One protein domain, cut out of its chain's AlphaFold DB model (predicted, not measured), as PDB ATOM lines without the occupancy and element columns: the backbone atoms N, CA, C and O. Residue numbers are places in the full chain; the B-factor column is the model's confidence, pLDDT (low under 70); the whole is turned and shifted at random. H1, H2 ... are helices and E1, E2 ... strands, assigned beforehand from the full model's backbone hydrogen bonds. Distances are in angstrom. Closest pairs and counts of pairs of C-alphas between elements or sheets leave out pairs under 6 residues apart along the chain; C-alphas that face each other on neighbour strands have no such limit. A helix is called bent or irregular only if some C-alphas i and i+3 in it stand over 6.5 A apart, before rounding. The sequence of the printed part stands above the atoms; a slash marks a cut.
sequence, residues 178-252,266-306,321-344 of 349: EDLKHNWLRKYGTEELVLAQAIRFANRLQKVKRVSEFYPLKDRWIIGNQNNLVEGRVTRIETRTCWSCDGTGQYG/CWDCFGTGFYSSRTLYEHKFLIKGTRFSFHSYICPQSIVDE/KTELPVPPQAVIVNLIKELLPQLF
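What this domain is: This is residues 178 to 252, 266 to 306 and 321 to 344 of the 349 residues of an uncharacterized protein of Planctomycetaceae bacterium (UniProt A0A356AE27). What is the main picture? Four helices make a head that packs, through H2 and H3, on one end of a long, twisted three-stranded sheet, while E1 and E2 run on past E3 as a two-stranded arm tipped with loops. H2, H3 and H4 form a bundle, and H1 packs crosswise on residues 191 to 194 of H2. What is it built of? The printed part has 140 residues, with named elements in the order H1, H2, H3, E1, E2, E3, H4; the class is mixed, and the sheet order E1 - E2 - E3 is antiparallel. The whole is loose, with a radius of gyration of the C-alphas of 18.9 A and spans of 65 by 32 by 30 A.

How they stand to each other: How do the first helices meet? H1, residues 178 to 188, touches H2, residues 191 to 205, about perpendicular at 76 degrees; their closest C-alphas, of Trp 184 and Val 194, are 6.0 A apart. H2 and H3, residues 214 to 224, form a helical hairpin and only just touch, with 3 pairs of C-alphas within 8 A, the closest those of Ile 199 and Lys 218 at 6.4 A. How do the strands pair? E1, residues 229 to 241, and E2, residues 274 to 287, are antiparallel, with N 235 and O 280 within hydrogen-bond range at 2.8 A. E2 and E3, residues 290 to 296, form a hairpin, with N 285 and O 292 at 2.8 A. Which helices are on the sheet? H2 and H3 are on one face, as two layers, helices over a sheet, at heights of 10.0 A and 9.7 A. Where is H4? H4, residues 329 to 343, touches H2, closest at the C-alphas of Ala 198 and Ile 332, 5.8 A, and is not on the sheet. Every O i to N i+4 pair is within hydrogen-bond range in H1, H2 and H3, and 9 of 11 in H4, which is only just irregular: C-alphas 338 and 341 are 6.7 A apart.

Where its parts are: Where does H1 begin? C-alpha 178 is at (366.211, 260.216, 284.429). Which elements are longest? E2 measures 37.8 A and E1 32.6 A from first to last C-alpha; H4 measures 20.8 A, ending at C-alpha 343, (370.860, 251.011, 297.687).

The domain as a whole: How large is it? The two C-alphas farthest apart, of Arg 186 and Gly 252, are 65.1 A apart. Where is it cut? Residues 253 to 265 and 307 to 320 are not printed, with C-alpha gaps of 9.2 A and 34.6 A. Where is confidence low? Residues 252, 305 and 306 are under 70.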
ATOM      1  N   GLU A 178     367.099 259.446 283.555       96.69
ATOM      2  CA  GLU A 178     366.211 260.216 284.429       96.69
ATOM      3  C   GLU A 178     364.736 260.023 284.047       96.69
ATOM      4  O   GLU A 178     363.915 259.665 284.895       96.69
ATOM      5  N   ASP A 179     364.409 260.132 282.752       96.31
ATOM      6  CA  ASP A 179     363.056 259.863 282.248       96.31
ATOM      7  C   ASP A 179     362.614 258.435 282.572       96.31
ATOM      8  O   ASP A 179     361.470 258.190 282.971       96.31
ATOM      9  N   LEU A 180     363.511 257.463 282.377       95.75
ATOM     10  CA  LEU A 180     363.222 256.067 282.668       95.75
ATOM     11  C   LEU A 180     362.966 255.866 284.164       95.75
ATOM     12  O   LEU A 180     361.959 255.251 284.519       95.75
ATOM     13  N   LYS A 181     363.837 256.409 285.021       97.31
ATOM     14  CA  LYS A 181     363.724 256.347 286.481       97.31
ATOM     15  C   LYS A 181     362.389 256.923 286.941       97.31
ATOM     16  O   LYS A 181     361.642 256.226 287.620       97.31
ATOM     17  N   HIS A 182     362.040 258.134 286.509       97.50
ATOM     18  CA  HIS A 182     360.784 258.796 286.879       97.50
ATOM     19  C   HIS A 182     359.547 257.998 286.454       97.50
ATOM     20  O   HIS A 182     358.636 257.749 287.248       97.50
ATOM     21  N   ASN A 183     359.521 257.535 285.202       95.56
ATOM     22  CA  ASN A 183     358.401 256.753 284.680       95.56
ATOM     23  C   ASN A 183     358.250 255.409 285.401       95.56
ATOM     24  O   ASN A 183     357.133 254.964 285.679       95.56
ATOM     25  N   TRP A 184     359.364 254.745 285.705       96.75
ATOM     26  CA  TRP A 184     359.352 253.467 286.406       96.75
ATOM     27  C   TRP A 184     359.059 253.616 287.894       96.75
ATOM     28  O   TRP A 184     358.361 252.762 288.432       96.75
ATOM     29  N   LEU A 185     359.471 254.707 288.537       97.06
ATOM     30  CA  LEU A 185     359.042 255.041 289.895       97.06
ATOM     31  C   LEU A 185     357.530 255.240 289.956       97.06
ATOM     32  O   LEU A 185     356.874 254.651 290.807       97.06
ATOM     33  N   ARG A 186     356.939 255.959 288.995       96.69
ATOM     34  CA  ARG A 186     355.475 256.094 288.912       96.69
ATOM     35  C   ARG A 186     354.768 254.748 288.722       96.69
ATOM     36  O   ARG A 186     353.674 254.554 289.238       96.69
ATOM     37  N   LYS A 187     355.372 253.829 287.962       94.81
ATOM     38  CA  LYS A 187     354.785 252.517 287.645       94.81
ATOM     39  C   LYS A 187     354.947 251.490 288.769       94.81
ATOM     40  O   LYS A 187     354.037 250.698 288.988       94.81
ATOM     41  N   TYR A 188     356.108 251.453 289.417       95.06
ATOM     42  CA  TYR A 188     356.488 250.401 290.365       95.06
ATOM     43  C   TYR A 188     356.572 250.885 291.818       95.06
ATOM     44  O   TYR A 188     356.629 250.061 292.721       95.06
ATOM     45  N   GLY A 189     356.556 252.193 292.065       96.12
ATOM     46  CA  GLY A 189     356.445 252.797 293.393       96.12
ATOM     47  C   GLY A 189     357.776 253.147 294.058       96.12
ATOM     48  O   GLY A 189     357.919 254.272 294.528       96.12
ATOM     49  N   THR A 190     358.750 252.230 294.108       96.94
ATOM     50  CA  THR A 190     360.003 252.440 294.871       96.94
ATOM     51  C   THR A 190     361.263 252.177 294.054       96.94
ATOM     52  O   THR A 190     361.237 251.401 293.097       96.94
ATOM     53  N   GLU A 191     362.386 252.786 294.446       96.88
ATOM     54  CA  GLU A 191     363.677 252.592 293.772       96.88
ATOM     55  C   GLU A 191     364.152 251.133 293.820       96.88
ATOM     56  O   GLU A 191     364.693 250.640 292.832       96.88
ATOM     57  N   GLU A 192     363.881 250.395 294.902       96.31
ATOM     58  CA  GLU A 192     364.255 248.978 295.000       96.31
ATOM     59  C   GLU A 192     363.485 248.119 293.992       96.31
ATOM     60  O   GLU A 192     364.063 247.236 293.352       96.31
ATOM     61  N   LEU A 193     362.191 248.398 293.799       96.56
ATOM     62  CA  LEU A 193     361.391 247.727 292.776       96.56
ATOM     63  C   LEU A 193     361.832 248.127 291.368       96.56
ATOM     64  O   LEU A 193     361.928 247.262 290.496       96.56
ATOM     65  N   VAL A 194     362.134 249.406 291.140       97.38
ATOM     66  CA  VAL A 194     362.681 249.895 289.866       97.38
ATOM     67  C   VAL A 194     363.990 249.179 289.535       97.38
ATOM     68  O   VAL A 194     364.135 248.681 288.418       97.38
ATOM     69  N   LEU A 195     364.907 249.052 290.497       97.62
ATOM     70  CA  LEU A 195     366.172 248.346 290.314       97.62
ATOM     71  C   LEU A 195     365.951 246.850 290.046       97.62
ATOM     72  O   LEU A 195     366.483 246.324 289.069       97.62
ATOM     73  N   ALA A 196     365.119 246.164 290.836       96.69
ATOM     74  CA  ALA A 196     364.808 244.747 290.617       96.69
ATOM     75  C   ALA A 196     364.194 244.499 289.225       96.69
ATOM     76  O   ALA A 196     364.552 243.545 288.524       96.69
ATOM     77  N   GLN A 197     363.312 245.397 288.775       95.81
ATOM     78  CA  GLN A 197     362.776 245.379 287.417       95.81
ATOM     79  C   GLN A 197     363.877 245.616 286.382       95.81
ATOM     80  O   GLN A 197     363.966 244.854 285.420       95.81
ATOM     81  N   ALA A 198     364.755 246.599 286.581       96.62
ATOM     82  CA  ALA A 198     365.870 246.867 285.678       96.62
ATOM     83  C   ALA A 198     366.771 245.637 285.500       96.62
ATOM     84  O   ALA A 198     367.026 245.232 284.363       96.62
ATOM     85  N   ILE A 199     367.148 244.967 286.596       96.88
ATOM     86  CA  ILE A 199     367.919 243.717 286.564       96.88
ATOM     87  C   ILE A 199     367.155 242.626 285.797       96.88
ATOM     88  O   ILE A 199     367.728 241.952 284.937       96.88
ATOM     89  N   ARG A 200     365.843 242.477 286.036       94.06
ATOM     90  CA  ARG A 200     364.980 241.512 285.329       94.06
ATOM     91  C   ARG A 200     364.943 241.757 283.821       94.06
ATOM     92  O   ARG A 200     365.138 240.818 283.045       94.06
ATOM     93  N   PHE A 201     364.695 242.993 283.395       94.06
ATOM     94  CA  PHE A 201     364.638 243.356 281.979       94.06
ATOM     95  C   PHE A 201     366.008 243.195 281.310       94.06
ATOM     96  O   PHE A 201     366.103 242.526 280.279       94.06
ATOM     97  N   ALA A 202     367.078 243.710 281.921       94.12
ATOM     98  CA  ALA A 202     368.430 243.595 281.385       94.12
ATOM     99  C   ALA A 202     368.893 242.132 281.265       94.12
ATOM    100  O   ALA A 202     369.425 241.759 280.221       94.12
ATOM    101  N   ASN A 203     368.608 241.271 282.254       93.06
ATOM    102  CA  ASN A 203     368.941 239.841 282.200       93.06
ATOM    103  C   ASN A 203     368.239 239.124 281.037       93.06
ATOM    104  O   ASN A 203     368.828 238.265 280.383       93.06
ATOM    105  N   ARG A 204     366.982 239.478 280.746       89.88
ATOM    106  CA  ARG A 204     366.250 238.910 279.600       89.88
ATOM    107  C   ARG A 204     366.855 239.365 278.274       89.88
ATOM    108  O   ARG A 204     367.003 238.544 277.370       89.88
ATOM    109  N   LEU A 205     367.252 240.634 278.181       90.75
ATOM    110  CA  LEU A 205     367.873 241.201 276.984       90.75
ATOM    111  C   LEU A 205     369.293 240.675 276.721       90.75
ATOM    112  O   LEU A 205     369.705 240.666 275.565       90.75
ATOM    113  N   GLN A 206     370.000 240.127 277.721       89.88
ATOM    114  CA  GLN A 206     371.300 239.465 277.503       89.88
ATOM    115  C   GLN A 206     371.237 238.309 276.492       89.88
ATOM    116  O   GLN A 206     372.236 238.031 275.836       89.88
ATOM    117  N   LYS A 207     370.076 237.648 276.338       84.06
ATOM    118  CA  LYS A 207     369.874 236.597 275.319       84.06
ATOM    119  C   LYS A 207     369.804 237.154 273.891       84.06
ATOM    120  O   LYS A 207     369.987 236.407 272.937       84.06
ATOM    121  N   VAL A 208     369.507 238.445 273.754       85.69
ATOM    122  CA  VAL A 208     369.394 239.150 272.472       85.69
ATOM    123  C   VAL A 208     370.723 239.801 272.129       85.69
ATOM    124  O   VAL A 208     371.304 239.507 271.091       85.69
ATOM    125  N   LYS A 209     371.217 240.665 273.018       85.81
ATOM    126  CA  LYS A 209     372.489 241.357 272.860       85.81
ATOM    127  C   LYS A 209     373.223 241.373 274.192       85.81
ATOM    128  O   LYS A 209     372.717 241.863 275.204       85.81
ATOM    129  N   ARG A 210     374.432 240.811 274.189       87.56
ATOM    130  CA  ARG A 210     375.263 240.749 275.386       87.56
ATOM    131  C   ARG A 210     375.843 242.129 275.687       87.56
ATOM    132  O   ARG A 210     376.423 242.759 274.807       87.56
ATOM    133  N   VAL A 211     375.715 242.560 276.937       89.31
ATOM    134  CA  VAL A 211     376.400 243.740 277.484       89.31
ATOM    135  C   VAL A 211     377.293 243.234 278.609       89.31
ATOM    136  O   VAL A 211     376.780 242.735 279.608       89.31
ATOM    137  N   SER A 212     378.612 243.297 278.414       88.56
ATOM    138  CA  SER A 212     379.618 242.685 279.299       88.56
ATOM    139  C   SER A 212     379.486 243.136 280.754       88.56
ATOM    140  O   SER A 212     379.534 242.309 281.658       88.56
ATOM    141  N   GLU A 213     379.233 244.423 280.962       91.38
ATOM    142  CA  GLU A 213     379.156 245.065 282.278       91.38
ATOM    143  C   GLU A 213     377.942 244.630 283.116       91.38
ATOM    144  O   GLU A 213     377.894 244.885 284.313       91.38
ATOM    145  N   PHE A 214     376.940 243.981 282.515       95.62
ATOM    146  CA  PHE A 214     375.692 243.673 283.212       95.62
ATOM    147  C   PHE A 214     375.831 242.580 284.278       95.62
ATOM    148  O   PHE A 214     375.227 242.697 285.341       95.62
ATOM    149  N   TYR A 215     376.570 241.501 284.001       94.25
ATOM    150  CA  TYR A 215     376.651 240.372 284.936       94.25
ATOM    151  C   TYR A 215     377.286 240.758 286.281       94.25
ATOM    152  O   TYR A 215     376.661 240.454 287.293       94.25
ATOM    153  N   PRO A 216     378.396 241.523 286.325       94.56
ATOM    154  CA  PRO A 216     378.913 242.058 287.585       94.56
ATOM    155  C   PRO A 216     377.879 242.877 288.373       94.56
ATOM    156  O   PRO A 216     377.748 242.710 289.581       94.56
ATOM    157  N   LEU A 217     377.085 243.719 287.698       96.50
ATOM    158  CA  LEU A 217     376.031 244.511 288.351       96.50
ATOM    159  C   LEU A 217     374.919 243.630 288.932       96.50
ATOM    160  O   LEU A 217     374.419 243.885 290.026       96.50
ATOM    161  N   LYS A 218     374.523 242.587 288.198       96.56
ATOM    162  CA  LYS A 218     373.534 241.612 288.660       96.56
ATOM    163  C   LYS A 218     374.054 240.808 289.847       96.56
ATOM    164  O   LYS A 218     373.292 240.594 290.781       96.56
ATOM    165  N   ASP A 219     375.306 240.367 289.815       95.38
ATOM    166  CA  ASP A 219     375.878 239.575 290.901       95.38
ATOM    167  C   ASP A 219     376.000 240.413 292.179       95.38
ATOM    168  O   ASP A 219     375.563 239.957 293.234       95.38
ATOM    169  N   ARG A 220     376.419 241.683 292.079       95.62
ATOM    170  CA  ARG A 220     376.357 242.642 293.199       95.62
ATOM    171  C   ARG A 220     374.939 242.832 293.739       95.62
ATOM    172  O   ARG A 220     374.721 242.782 294.944       95.62
ATOM    173  N   TRP A 221     373.947 242.983 292.856       96.69
ATOM    174  CA  TRP A 221     372.544 243.064 293.272       96.69
ATOM    175  C   TRP A 221     372.080 241.792 294.000       96.69
ATOM    176  O   TRP A 221     371.375 241.889 295.002       96.69
ATOM    177  N   ILE A 222     372.482 240.606 293.530       96.00
ATOM    178  CA  ILE A 222     372.172 239.321 294.174       96.00
ATOM    179  C   ILE A 222     372.811 239.246 295.562       96.00
ATOM    180  O   ILE A 222     372.123 238.866 296.506       96.00
ATOM    181  N   ILE A 223     374.085 239.619 295.700       95.44
ATOM    182  CA  ILE A 223     374.809 239.629 296.982       95.44
ATOM    183  C   ILE A 223     374.133 240.592 297.969       95.44
ATOM    184  O   ILE A 223     373.794 240.195 299.083       95.44
ATOM    185  N   GLY A 224     373.845 241.822 297.540       94.19
ATOM    186  CA  GLY A 224     373.208 242.836 298.384       94.19
ATOM    187  C   GLY A 224     371.781 242.490 298.830       94.19
ATOM    188  O   GLY A 224     371.332 242.981 299.860       94.19
ATOM    189  N   ASN A 225     371.066 241.628 298.094       95.38
ATOM    190  CA  ASN A 225     369.676 241.249 298.390       95.38
ATOM    191  C   ASN A 225     369.516 239.871 299.040       95.38
ATOM    192  O   ASN A 225     368.395 239.359 299.086       95.38
ATOM    193  N   GLN A 226     370.583 239.241 299.542       94.44
ATOM    194  CA  GLN A 226     370.452 237.918 300.166       94.44
ATOM    195  C   GLN A 226     369.496 237.912 301.371       94.44
ATOM    196  O   GLN A 226     368.780 236.939 301.573       94.44
ATOM    197  N   ASN A 227     369.375 239.025 302.097       93.69
ATOM    198  CA  ASN A 227     368.383 239.197 303.164       93.69
ATOM    199  C   ASN A 227     366.917 239.128 302.681       93.69
ATOM    200  O   ASN A 227     366.023 238.871 303.479       93.69
ATOM    201  N   ASN A 228     366.668 239.359 301.389       94.88
ATOM    202  CA  ASN A 228     365.352 239.265 300.752       94.88
ATOM    203  C   ASN A 228     365.133 237.915 300.036       94.88
ATOM    204  O   ASN A 228     364.150 237.754 299.297       94.88
ATOM    205  N   LEU A 229     366.066 236.968 300.174       95.00
ATOM    206  CA  LEU A 229     365.977 235.644 299.567       95.00
ATOM    207  C   LEU A 229     364.877 234.832 300.260       95.00
ATOM    208  O   LEU A 229     364.900 234.625 301.468       95.00
ATOM    209  N   VAL A 230     363.914 234.355 299.475       94.00
ATOM    210  CA  VAL A 230     362.870 233.433 299.945       94.00
ATOM    211  C   VAL A 230     363.313 231.990 299.766       94.00
ATOM    212  O   VAL A 230     362.988 231.136 300.580       94.00
ATOM    213  N   GLU A 231     364.014 231.710 298.669       91.81
ATOM    214  CA  GLU A 231     364.394 230.356 298.301       91.81
ATOM    215  C   GLU A 231     365.619 230.363 297.380       91.81
ATOM    216  O   GLU A 231     365.643 231.073 296.369       91.81
ATOM    217  N   GLY A 232     366.617 229.549 297.723       91.19
ATOM    218  CA  GLY A 232     367.743 229.193 296.866       91.19
ATOM    219  C   GLY A 232     367.679 227.721 296.465       91.19
ATOM    220  O   GLY A 232     367.323 226.871 297.281       91.19
ATOM    221  N   ARG A 233     368.012 227.407 295.209       89.62
ATOM    222  CA  ARG A 233     368.044 226.026 294.695       89.62
ATOM    223  C   ARG A 233     369.238 225.787 293.789       89.62
ATOM    224  O   ARG A 233     369.625 226.669 293.023       89.62
ATOM    225  N   VAL A 234     369.762 224.564 293.789       88.25
ATOM    226  CA  VAL A 234     370.700 224.112 292.753       88.25
ATOM    227  C   VAL A 234     369.920 223.860 291.464       88.25
ATOM    228  O   VAL A 234     369.020 223.029 291.422       88.25
ATOM    229  N   THR A 235     370.253 224.583 290.393       84.75
ATOM    230  CA  THR A 235     369.642 224.364 289.070       84.75
ATOM    231  C   THR A 235     370.375 223.275 288.299       84.75
ATOM    232  O   THR A 235     369.746 222.402 287.708       84.75
ATOM    233  N   ARG A 236     371.710 223.362 288.240       85.69
ATOM    234  CA  ARG A 236     372.577 222.373 287.587       85.69
ATOM    235  C   ARG A 236     374.032 222.561 287.995       85.69
ATOM    236  O   ARG A 236     374.439 223.670 288.337       85.69
ATOM    237  N   ILE A 237     374.813 221.501 287.852       85.81
ATOM    238  CA  ILE A 237     376.271 221.533 287.956       85.81
ATOM    239  C   ILE A 237     376.835 221.497 286.534       85.81
ATOM    240  O   ILE A 237     376.481 220.631 285.737       85.81
ATOM    241  N   GLU A 238     377.660 222.482 286.196       87.06
ATOM    242  CA  GLU A 238     378.350 222.580 284.914       87.06
ATOM    243  C   GLU A 238     379.805 222.170 285.107       87.06
ATOM    244  O   GLU A 238     380.569 222.869 285.774       87.06
ATOM    245  N   THR A 239     380.192 221.051 284.504       86.94
ATOM    246  CA  THR A 239     381.569 220.562 284.522       86.94
ATOM    247  C   THR A 239     382.222 220.746 283.155       86.94
ATOM    248  O   THR A 239     381.577 220.649 282.108       86.94
ATOM    249  N   ARG A 240     383.523 221.045 283.157       85.69
ATOM    250  CA  ARG A 240     384.376 220.954 281.969       85.69
ATOM    251  C   ARG A 240     385.322 219.789 282.164       85.69
ATOM    252  O   ARG A 240     386.100 219.809 283.116       85.69
ATOM    253  N   THR A 241     385.244 218.805 281.279       89.88
ATOM    254  CA  THR A 241     386.180 217.682 281.260       89.88
ATOM    255  C   THR A 241     387.597 218.189 281.041       89.88
ATOM    256  O   THR A 241     387.822 219.146 280.295       89.88
ATOM    257  N   CYS A 242     388.543 217.581 281.747       86.69
ATOM    258  CA  CYS A 242     389.957 217.829 281.535       86.69
ATOM    259  C   CYS A 242     390.340 217.349 280.132       86.69
ATOM    260  O   CYS A 242     390.040 216.215 279.773       86.69
ATOM    261  N   TRP A 243     390.965 218.217 279.339       84.88
ATOM    262  CA  TRP A 243     391.384 217.880 277.974       84.88
ATOM    263  C   TRP A 243     392.651 217.025 277.959       84.88
ATOM    264  O   TRP A 243     392.877 216.298 277.006       84.88
ATOM    265  N   SER A 244     393.463 217.103 279.015       82.44
ATOM    266  CA  SER A 244     394.724 216.367 279.111       82.44
ATOM    267  C   SER A 244     394.531 214.876 279.391       82.44
ATOM    268  O   SER A 244     395.398 214.082 279.049       82.44
ATOM    269  N   CYS A 245     393.406 214.495 280.000       84.62
ATOM    270  CA  CYS A 245     393.052 213.099 280.274       84.62
ATOM    271  C   CYS A 245     391.676 212.708 279.730       84.62
ATOM    272  O   CYS A 245     391.091 211.734 280.184       84.62
ATOM    273  N   ASP A 246     391.095 213.504 278.831       83.81
ATOM    274  CA  ASP A 246     389.754 213.275 278.269       83.81
ATOM    275  C   ASP A 246     388.654 212.986 279.311       83.81
ATOM    276  O   ASP A 246     387.643 212.331 279.051       83.81
ATOM    277  N   GLY A 247     388.830 213.523 280.517       83.69
ATOM    278  CA  GLY A 247     387.910 213.365 281.631       83.69
ATOM    279  C   GLY A 247     388.019 212.068 282.431       83.69
ATOM    280  O   GLY A 247     387.200 211.866 283.324       83.69
ATOM    281  N   THR A 248     389.014 211.219 282.174       85.12
ATOM    282  CA  THR A 248     389.251 209.993 282.959       85.12
ATOM    283  C   THR A 248     389.844 210.286 284.337       85.12
ATOM    284  O   THR A 248     389.730 209.468 285.244       85.12
ATOM    285  N   GLY A 249     390.495 211.444 284.490       82.12
ATOM    286  CA  GLY A 249     391.300 211.758 285.666       82.12
ATOM    287  C   GLY A 249     392.669 211.084 285.657       82.12
ATOM    288  O   GLY A 249     393.449 211.326 286.568       82.12
ATOM    289  N   GLN A 250     392.998 210.302 284.629       83.00
ATOM    290  CA  GLN A 250     394.226 209.512 284.550       83.00
ATOM    291  C   GLN A 250     394.897 209.671 283.179       83.00
ATOM    292  O   GLN A 250     394.209 209.699 282.158       83.00
ATOM    293  N   TYR A 251     396.225 209.783 283.127       70.88
ATOM    294  CA  TYR A 251     396.930 209.624 281.848       70.88
ATOM    295  C   TYR A 251     396.820 208.158 281.407       70.88
ATOM    296  O   TYR A 251     396.809 207.263 282.249       70.88
ATOM    297  N   GLY A 252     396.663 207.912 280.101       60.69
ATOM    298  CA  GLY A 252     396.611 206.548 279.569       60.69
ATOM    299  C   GLY A 252     397.887 205.767 279.897       60.69
ATOM    300  O   GLY A 252     398.943 206.370 280.083       60.69
ATOM    301  N   CYS A 266     396.031 212.453 286.408       78.50
ATOM    302  CA  CYS A 266     396.221 213.589 285.537       78.50
ATOM    303  C   CYS A 266     396.553 214.828 286.371       78.50
ATOM    304  O   CYS A 266     395.669 215.363 287.043       78.50
ATOM    305  N   TRP A 267     397.807 215.287 286.314       81.56
ATOM    306  CA  TRP A 267     398.302 216.428 287.087       81.56
ATOM    307  C   TRP A 267     397.524 217.717 286.790       81.56
ATOM    308  O   TRP A 267     397.321 218.533 287.685       81.56
ATOM    309  N   ASP A 268     397.004 217.869 285.567       77.88
ATOM    310  CA  ASP A 268     396.191 219.024 285.167       77.88
ATOM    311  C   ASP A 268     394.837 219.106 285.892       77.88
ATOM    312  O   ASP A 268     394.282 220.194 286.058       77.88
ATOM    313  N   CYS A 269     394.273 217.970 286.314       83.62
ATOM    314  CA  CYS A 269     392.994 217.928 287.032       83.62
ATOM    315  C   CYS A 269     393.062 217.219 288.387       83.62
ATOM    316  O   CYS A 269     392.007 216.947 288.964       83.62
ATOM    317  N   PHE A 270     394.265 216.894 288.867       83.38
ATOM    318  CA  PHE A 270     394.526 216.161 290.108       83.38
ATOM    319  C   PHE A 270     393.608 214.941 290.280       83.38
ATOM    320  O   PHE A 270     392.844 214.859 291.238       83.38
ATOM    321  N   GLY A 271     393.558 214.064 289.274       81.31
ATOM    322  CA  GLY A 271     392.755 212.838 289.374       81.31
ATOM    323  C   GLY A 271     391.242 212.997 289.154       81.31
ATOM    324  O   GLY A 271     390.540 212.007 288.983       81.31
ATOM    325  N   THR A 272     390.700 214.222 289.118       86.19
ATOM    326  CA  THR A 272     389.234 214.431 289.107       86.19
ATOM    327  C   THR A 272     388.561 214.212 287.751       86.19
ATOM    328  O   THR A 272     387.342 214.061 287.690       86.19
ATOM    329  N   GLY A 273     389.318 214.289 286.653       84.00
ATOM    330  CA  GLY A 273     388.778 214.308 285.291       84.00
ATOM    331  C   GLY A 273     388.095 215.629 284.903       84.00
ATOM    332  O   GLY A 273     387.627 215.782 283.773       84.00
ATOM    333  N   PHE A 274     388.056 216.637 285.780       86.00
ATOM    334  CA  PHE A 274     387.386 217.908 285.503       86.00
ATOM    335  C   PHE A 274     388.315 219.100 285.733       86.00
ATOM    336  O   PHE A 274     388.838 219.301 286.819       86.00
ATOM    337  N   TYR A 275     388.463 219.953 284.719       82.00
ATOM    338  CA  TYR A 275     389.249 221.188 284.822       82.00
ATOM    339  C   TYR A 275     388.524 222.271 285.633       82.00
ATOM    340  O   TYR A 275     389.125 223.143 286.253       82.00
ATOM    341  N   SER A 276     387.191 222.264 285.593       83.62
ATOM    342  CA  SER A 276     386.389 223.187 286.390       83.62
ATOM    343  C   SER A 276     384.995 222.628 286.621       83.62
ATOM    344  O   SER A 276     384.414 222.007 285.729       83.62
ATOM    345  N   SER A 277     384.451 222.916 287.797       85.50
ATOM    346  CA  SER A 277     383.050 222.708 288.135       85.50
ATOM    347  C   SER A 277     382.464 224.033 288.607       85.50
ATOM    348  O   SER A 277     383.105 224.770 289.361       85.50
ATOM    349  N   ARG A 278     381.270 224.380 288.126       87.88
ATOM    350  CA  ARG A 278     380.516 225.549 288.589       87.88
ATOM    351  C   ARG A 278     379.061 225.171 288.782       87.88
ATOM    352  O   ARG A 278     378.431 224.611 287.888       87.88
ATOM    353  N   THR A 279     378.508 225.536 289.928       88.44
ATOM    354  CA  THR A 279     377.100 225.287 290.236       88.44
ATOM    355  C   THR A 279     376.275 226.508 289.870       88.44
ATOM    356  O   THR A 279     376.539 227.609 290.347       88.44
ATOM    357  N   LEU A 280     375.283 226.320 289.003       90.81
ATOM    358  CA  LEU A 280     374.292 227.342 288.700       90.81
ATOM    359  C   LEU A 280     373.145 227.224 289.704       90.81
ATOM    360  O   LEU A 280     372.495 226.178 289.781       90.81
ATOM    361  N   TYR A 281     372.869 228.306 290.419       91.44
ATOM    362  CA  TYR A 281     371.789 228.401 291.392       91.44
ATOM    363  C   TYR A 281     370.609 229.194 290.832       91.44
ATOM    364  O   TYR A 281     370.792 230.117 290.035       91.44
ATOM    365  N   GLU A 282     369.397 228.852 291.266       91.94
ATOM    366  CA  GLU A 282     368.213 229.703 291.157       91.94
ATOM    367  C   GLU A 282     368.028 230.443 292.487       91.94
ATOM    368  O   GLU A 282     368.046 229.834 293.555       91.94
ATOM    369  N   HIS A 283     367.813 231.753 292.412       93.88
ATOM    370  CA  HIS A 283     367.475 232.615 293.535       93.88
ATOM    371  C   HIS A 283     366.070 233.166 293.337       93.88
ATOM    372  O   HIS A 283     365.804 233.829 292.328       93.88
ATOM    373  N   LYS A 284     365.192 232.961 294.317       94.38
ATOM    374  CA  LYS A 284     363.870 233.584 294.366       94.38
ATOM    375  C   LYS A 284     363.840 234.622 295.479       94.38
ATOM    376  O   LYS A 284     363.910 234.284 296.656       94.38
ATOM    377  N   PHE A 285     363.714 235.888 295.100       95.31
ATOM    378  CA  PHE A 285     363.659 237.030 296.012       95.31
ATOM    379  C   PHE A 285     362.236 237.562 296.151       95.31
ATOM    380  O   PHE A 285     361.458 237.519 295.192       95.31
ATOM    381  N   LEU A 286     361.921 238.131 297.314       96.19
ATOM    382  CA  LEU A 286     360.707 238.913 297.547       96.19
ATOM    383  C   LEU A 286     361.086 240.370 297.818       96.19
ATOM    384  O   LEU A 286     361.489 240.727 298.917       96.19
ATOM    385  N   ILE A 287     360.927 241.226 296.811       96.00
ATOM    386  CA  ILE A 287     361.251 242.652 296.903       96.00
ATOM    387  C   ILE A 287     359.943 243.427 296.971       96.00
ATOM    388  O   ILE A 287     359.162 243.386 296.021       96.00
ATOM    389  N   LYS A 288     359.681 244.099 298.101       94.31
ATOM    390  CA  LYS A 288     358.458 244.897 298.340       94.31
ATOM    391  C   LYS A 288     357.172 244.159 297.907       94.31
ATOM    392  O   LYS A 288     356.340 244.692 297.180       94.31
ATOM    393  N   GLY A 289     357.048 242.886 298.292       93.19
ATOM    394  CA  GLY A 289     355.879 242.050 297.978       93.19
ATOM    395  C   GLY A 289     355.848 241.445 296.565       93.19
ATOM    396  O   GLY A 289     354.961 240.650 296.270       93.19
ATOM    397  N   THR A 290     356.820 241.750 295.700       93.81
ATOM    398  CA  THR A 290     356.916 241.177 294.348       93.81
ATOM    399  C   THR A 290     357.997 240.103 294.283       93.81
ATOM    400  O   THR A 290     359.122 240.307 294.740       93.81
ATOM    401  N   ARG A 291     357.669 238.953 293.686       93.38
ATOM    402  CA  ARG A 291     358.616 237.845 293.506       93.38
ATOM    403  C   ARG A 291     359.458 238.018 292.246       93.38
ATOM    404  O   ARG A 291     358.926 238.269 291.165       93.38
ATOM    405  N   PHE A 292     360.758 237.789 292.379       92.88
ATOM    406  CA  PHE A 292     361.704 237.767 291.269       92.88
ATOM    407  C   PHE A 292     362.530 236.482 291.306       92.88
ATOM    408  O   PHE A 292     362.966 236.077 292.375       92.88
ATOM    409  N   SER A 293     362.754 235.860 290.145       91.19
ATOM    410  CA  SER A 293     363.630 234.688 290.005       91.19
ATOM    411  C   SER A 293     364.805 235.016 289.085       91.19
ATOM    412  O   SER A 293     364.622 235.567 287.991       91.19
ATOM    413  N   PHE A 294     366.011 234.681 289.536       91.75
ATOM    414  CA  PHE A 294     367.258 234.861 288.803       91.75
ATOM    415  C   PHE A 294     368.121 233.615 288.911       91.75
ATOM    416  O   PHE A 294     368.106 232.936 289.925       91.75
ATOM    417  N   HIS A 295     368.932 233.367 287.887       91.31
ATOM    418  CA  HIS A 295     369.979 232.352 287.960       91.31
ATOM    419  C   HIS A 295     371.341 233.028 288.101       91.31
ATOM    420  O   HIS A 295     371.595 233.981 287.359       91.31
ATOM    421  N   SER A 296     372.205 232.560 288.995       93.25
ATOM    422  CA  SER A 296     373.593 233.030 289.119       93.25
ATOM    423  C   SER A 296     374.502 231.916 289.647       93.25
ATOM    424  O   SER A 296     374.028 230.874 290.089       93.25
ATOM    425  N   TYR A 297     375.814 232.124 289.547       93.25
ATOM    426  CA  TYR A 297     376.829 231.268 290.165       93.25
ATOM    427  C   TYR A 297     377.154 231.697 291.607       93.25
ATOM    428  O   TYR A 297     377.986 231.071 292.257       93.25
ATOM    429  N   ILE A 298     376.511 232.755 292.116       94.19
ATOM    430  CA  ILE A 298     376.573 233.131 293.530       94.19
ATOM    431  C   ILE A 298     375.804 232.095 294.355       94.19
ATOM    432  O   ILE A 298     374.656 231.789 294.046       94.19
ATOM    433  N   CYS A 299     376.423 231.559 295.406       93.06
ATOM    434  CA  CYS A 299     375.753 230.620 296.304       93.06
ATOM    435  C   CYS A 299     374.667 231.353 297.122       93.06
ATOM    436  O   CYS A 299     374.976 232.385 297.725       93.06
ATOM    437  N   PRO A 300     373.406 230.878 297.147       93.00
ATOM    438  CA  PRO A 300     372.375 231.430 298.021       93.00
ATOM    439  C   PRO A 300     372.728 231.235 299.505       93.00
ATOM    440  O   PRO A 300     373.272 230.198 299.871       93.00
ATOM    441  N   GLN A 301     372.361 232.186 300.375       91.94
ATOM    442  CA  GLN A 301     372.560 232.042 301.830       91.94
ATOM    443  C   GLN A 301     371.796 230.856 302.443       91.94
ATOM    444  O   GLN A 301     372.216 230.315 303.462       91.94
ATOM    445  N   SER A 302     370.686 230.451 301.825       88.31
ATOM    446  CA  SER A 302     369.938 229.249 302.182       88.31
ATOM    447  C   SER A 302     369.572 228.464 300.925       88.31
ATOM    448  O   SER A 302     369.078 229.022 299.941       88.31
ATOM    449  N   ILE A 303     369.828 227.158 300.955       85.44
ATOM    450  CA  ILE A 303     369.442 226.221 299.901       85.44
ATOM    451  C   ILE A 303     368.351 225.329 300.478       85.44
ATOM    452  O   ILE A 303     368.507 224.771 301.560       85.44
ATOM    453  N   VAL A 304     367.227 225.243 299.773       83.31
ATOM    454  CA  VAL A 304     366.175 224.285 300.107       83.31
ATOM    455  C   VAL A 304     366.556 222.972 299.427       83.31
ATOM    456  O   VAL A 304     366.558 222.900 298.196       83.31
ATOM    457  N   ASP A 305     366.949 221.980 300.224       58.31
ATOM    458  CA  ASP A 305     367.338 220.649 299.757       58.31
ATOM    459  C   ASP A 305     366.123 219.922 299.168       58.31
ATOM    460  O   ASP A 305     365.314 219.360 299.898       58.31
ATOM    461  N   GLU A 306     365.986 219.920 297.841       58.94
ATOM    462  CA  GLU A 306     365.130 218.966 297.133       58.94
ATOM    463  C   GLU A 306     365.743 218.572 295.782       58.94
ATOM    464  O   GLU A 306     366.348 219.383 295.074       58.94
ATOM    465  N   LYS A 321     352.476 242.061 277.031       85.38
ATOM    466  CA  LYS A 321     352.111 243.297 276.318       85.38
ATOM    467  C   LYS A 321     352.309 244.555 277.177       85.38
ATOM    468  O   LYS A 321     352.684 245.587 276.646       85.38
ATOM    469  N   THR A 322     352.100 244.452 278.489       87.50
ATOM    470  CA  THR A 322     352.286 245.528 279.484       87.50
ATOM    471  C   THR A 322     353.757 245.830 279.803       87.50
ATOM    472  O   THR A 322     354.067 246.823 280.473       87.50
ATOM    473  N   GLU A 323     354.666 244.962 279.355       87.25
ATOM    474  CA  GLU A 323     356.116 245.123 279.462       87.25
ATOM    475  C   GLU A 323     356.712 245.790 278.210       87.25
ATOM    476  O   GLU A 323     357.884 246.152 278.237       87.25
ATOM    477  N   LEU A 324     355.925 245.957 277.138       85.56
ATOM    478  CA  LEU A 324     356.352 246.524 275.857       85.56
ATOM    479  C   LEU A 324     355.808 247.957 275.660       85.56
ATOM    480  O   LEU A 324     354.690 248.244 276.091       85.56
ATOM    481  N   PRO A 325     356.539 248.842 274.953       87.88
ATOM    482  CA  PRO A 325     357.899 248.638 274.457       87.88
ATOM    483  C   PRO A 325     358.931 248.609 275.598       87.88
ATOM    484  O   PRO A 325     358.782 249.298 276.606       87.88
ATOM    485  N   VAL A 326     359.980 247.802 275.436       89.62
ATOM    486  CA  VAL A 326     361.073 247.705 276.412       89.62
ATOM    487  C   VAL A 326     362.056 248.858 276.175       89.62
ATOM    488  O   VAL A 326     362.428 249.105 275.024       89.62
ATOM    489  N   PRO A 327     362.505 249.563 277.231       90.88
ATOM    490  CA  PRO A 327     363.536 250.589 277.104       90.88
ATOM    491  C   PRO A 327     364.845 250.033 276.520       90.88
ATOM    492  O   PRO A 327     365.154 248.857 276.730       90.88
ATOM    493  N   PRO A 328     365.666 250.852 275.839       89.94
ATOM    494  CA  PRO A 328     366.950 250.387 275.329       89.94
ATOM    495  C   PRO A 328     367.833 249.834 276.448       89.94
ATOM    496  O   PRO A 328     367.979 250.450 277.504       89.94
ATOM    497  N   GLN A 329     368.477 248.697 276.189       90.94
ATOM    498  CA  GLN A 329     369.278 247.985 277.187       90.94
ATOM    499  C   GLN A 329     370.378 248.855 277.809       90.94
ATOM    500  O   GLN A 329     370.619 248.748 279.005       90.94
ATOM    501  N   ALA A 330     371.010 249.739 277.029       90.25
ATOM    502  CA  ALA A 330     372.031 250.658 277.531       90.25
ATOM    503  C   ALA A 330     371.479 251.622 278.597       90.25
ATOM    504  O   ALA A 330     372.110 251.823 279.629       90.25
ATOM    505  N   VAL A 331     370.268 252.152 278.391       93.06
ATOM    506  CA  VAL A 331     369.597 253.033 279.363       93.06
ATOM    507  C   VAL A 331     369.245 252.252 280.631       93.06
ATOM    508  O   VAL A 331     369.463 252.747 281.731       93.06
ATOM    509  N   ILE A 332     368.782 251.003 280.494       95.25
ATOM    510  CA  ILE A 332     368.501 250.122 281.642       95.25
ATOM    511  C   ILE A 332     369.781 249.830 282.439       95.25
ATOM    512  O   ILE A 332     369.768 249.894 283.662       95.25
ATOM    513  N   VAL A 333     370.893 249.522 281.765       95.00
ATOM    514  CA  VAL A 333     372.184 249.266 282.427       95.00
ATOM    515  C   VAL A 333     372.695 250.515 283.142       95.00
ATOM    516  O   VAL A 333     373.160 250.407 284.272       95.00
ATOM    517  N   ASN A 334     372.558 251.697 282.543       95.44
ATOM    518  CA  ASN A 334     372.938 252.946 283.202       95.44
ATOM    519  C   ASN A 334     372.046 253.261 284.411       95.44
ATOM    520  O   ASN A 334     372.565 253.677 285.440       95.44
ATOM    521  N   LEU A 335     370.742 252.970 284.338       97.31
ATOM    522  CA  LEU A 335     369.848 253.064 285.496       97.31
ATOM    523  C   LEU A 335     370.284 252.128 286.631       97.31
ATOM    524  O   LEU A 335     370.266 252.516 287.796       97.31
ATOM    525  N   ILE A 336     370.707 250.901 286.304       97.75
ATOM    526  CA  ILE A 336     371.257 249.969 287.298       97.75
ATOM    527  C   ILE A 336     372.512 250.567 287.942       97.75
ATOM    528  O   ILE A 336     372.617 250.557 289.164       97.75
ATOM    529  N   LYS A 337     373.442 251.110 287.146       96.81
ATOM    530  CA  LYS A 337     374.666 251.751 287.658       96.81
ATOM    531  C   LYS A 337     374.369 252.946 288.569       96.81
ATOM    532  O   LYS A 337     375.113 253.160 289.516       96.81
ATOM    533  N   GLU A 338     373.306 253.701 288.295       96.88
ATOM    534  CA  GLU A 338     372.885 254.833 289.127       96.88
ATOM    535  C   GLU A 338     372.283 254.376 290.465       96.88
ATOM    536  O   GLU A 338     372.669 254.887 291.515       96.88
ATOM    537  N   LEU A 339     371.358 253.410 290.442       96.88
ATOM    538  CA  LEU A 339     370.597 252.996 291.628       96.88
ATOM    539  C   LEU A 339     371.351 252.023 292.540       96.88
ATOM    540  O   LEU A 339     371.150 252.028 293.752       96.88
ATOM    541  N   LEU A 340     372.200 251.161 291.976       95.69
ATOM    542  CA  LEU A 340     372.849 250.088 292.733       95.69
ATOM    543  C   LEU A 340     373.734 250.618 293.882       95.69
ATOM    544  O   LEU A 340     373.563 250.128 294.996       95.69
ATOM    545  N   PRO A 341     374.607 251.632 293.694       93.75
ATOM    546  CA  PRO A 341     375.424 252.174 294.785       93.75
ATOM    547  C   PRO A 341     374.610 252.897 295.863       93.75
ATOM    548  O   PRO A 341     375.013 252.919 297.020       93.75
ATOM    549  N   GLN A 342     373.465 253.482 295.497       93.00
ATOM    550  CA  GLN A 342     372.592 254.196 296.437       93.00
ATOM    551  C   GLN A 342     371.912 253.224 297.405       93.00
ATOM    552  O   GLN A 342     371.767 253.516 298.588       93.00
ATOM    553  N   LEU A 343     371.528 252.047 296.902       89.62
ATOM    554  CA  LEU A 343     370.860 251.011 297.687       89.62
ATOM    555  C   LEU A 343     371.842 250.072 298.408       89.62
ATOM    556  O   LEU A 343     371.471 249.476 299.416       89.62
ATOM    557  N   PHE A 344     373.088 249.966 297.931       90.31
ATOM    558  CA  PHE A 344     374.138 249.121 298.514       90.31
ATOM    559  C   PHE A 344     375.474 249.884 298.642       90.31
ATOM    560  O   PHE A 344     376.429 249.584 297.924       90.31
TER     561      PHE A 344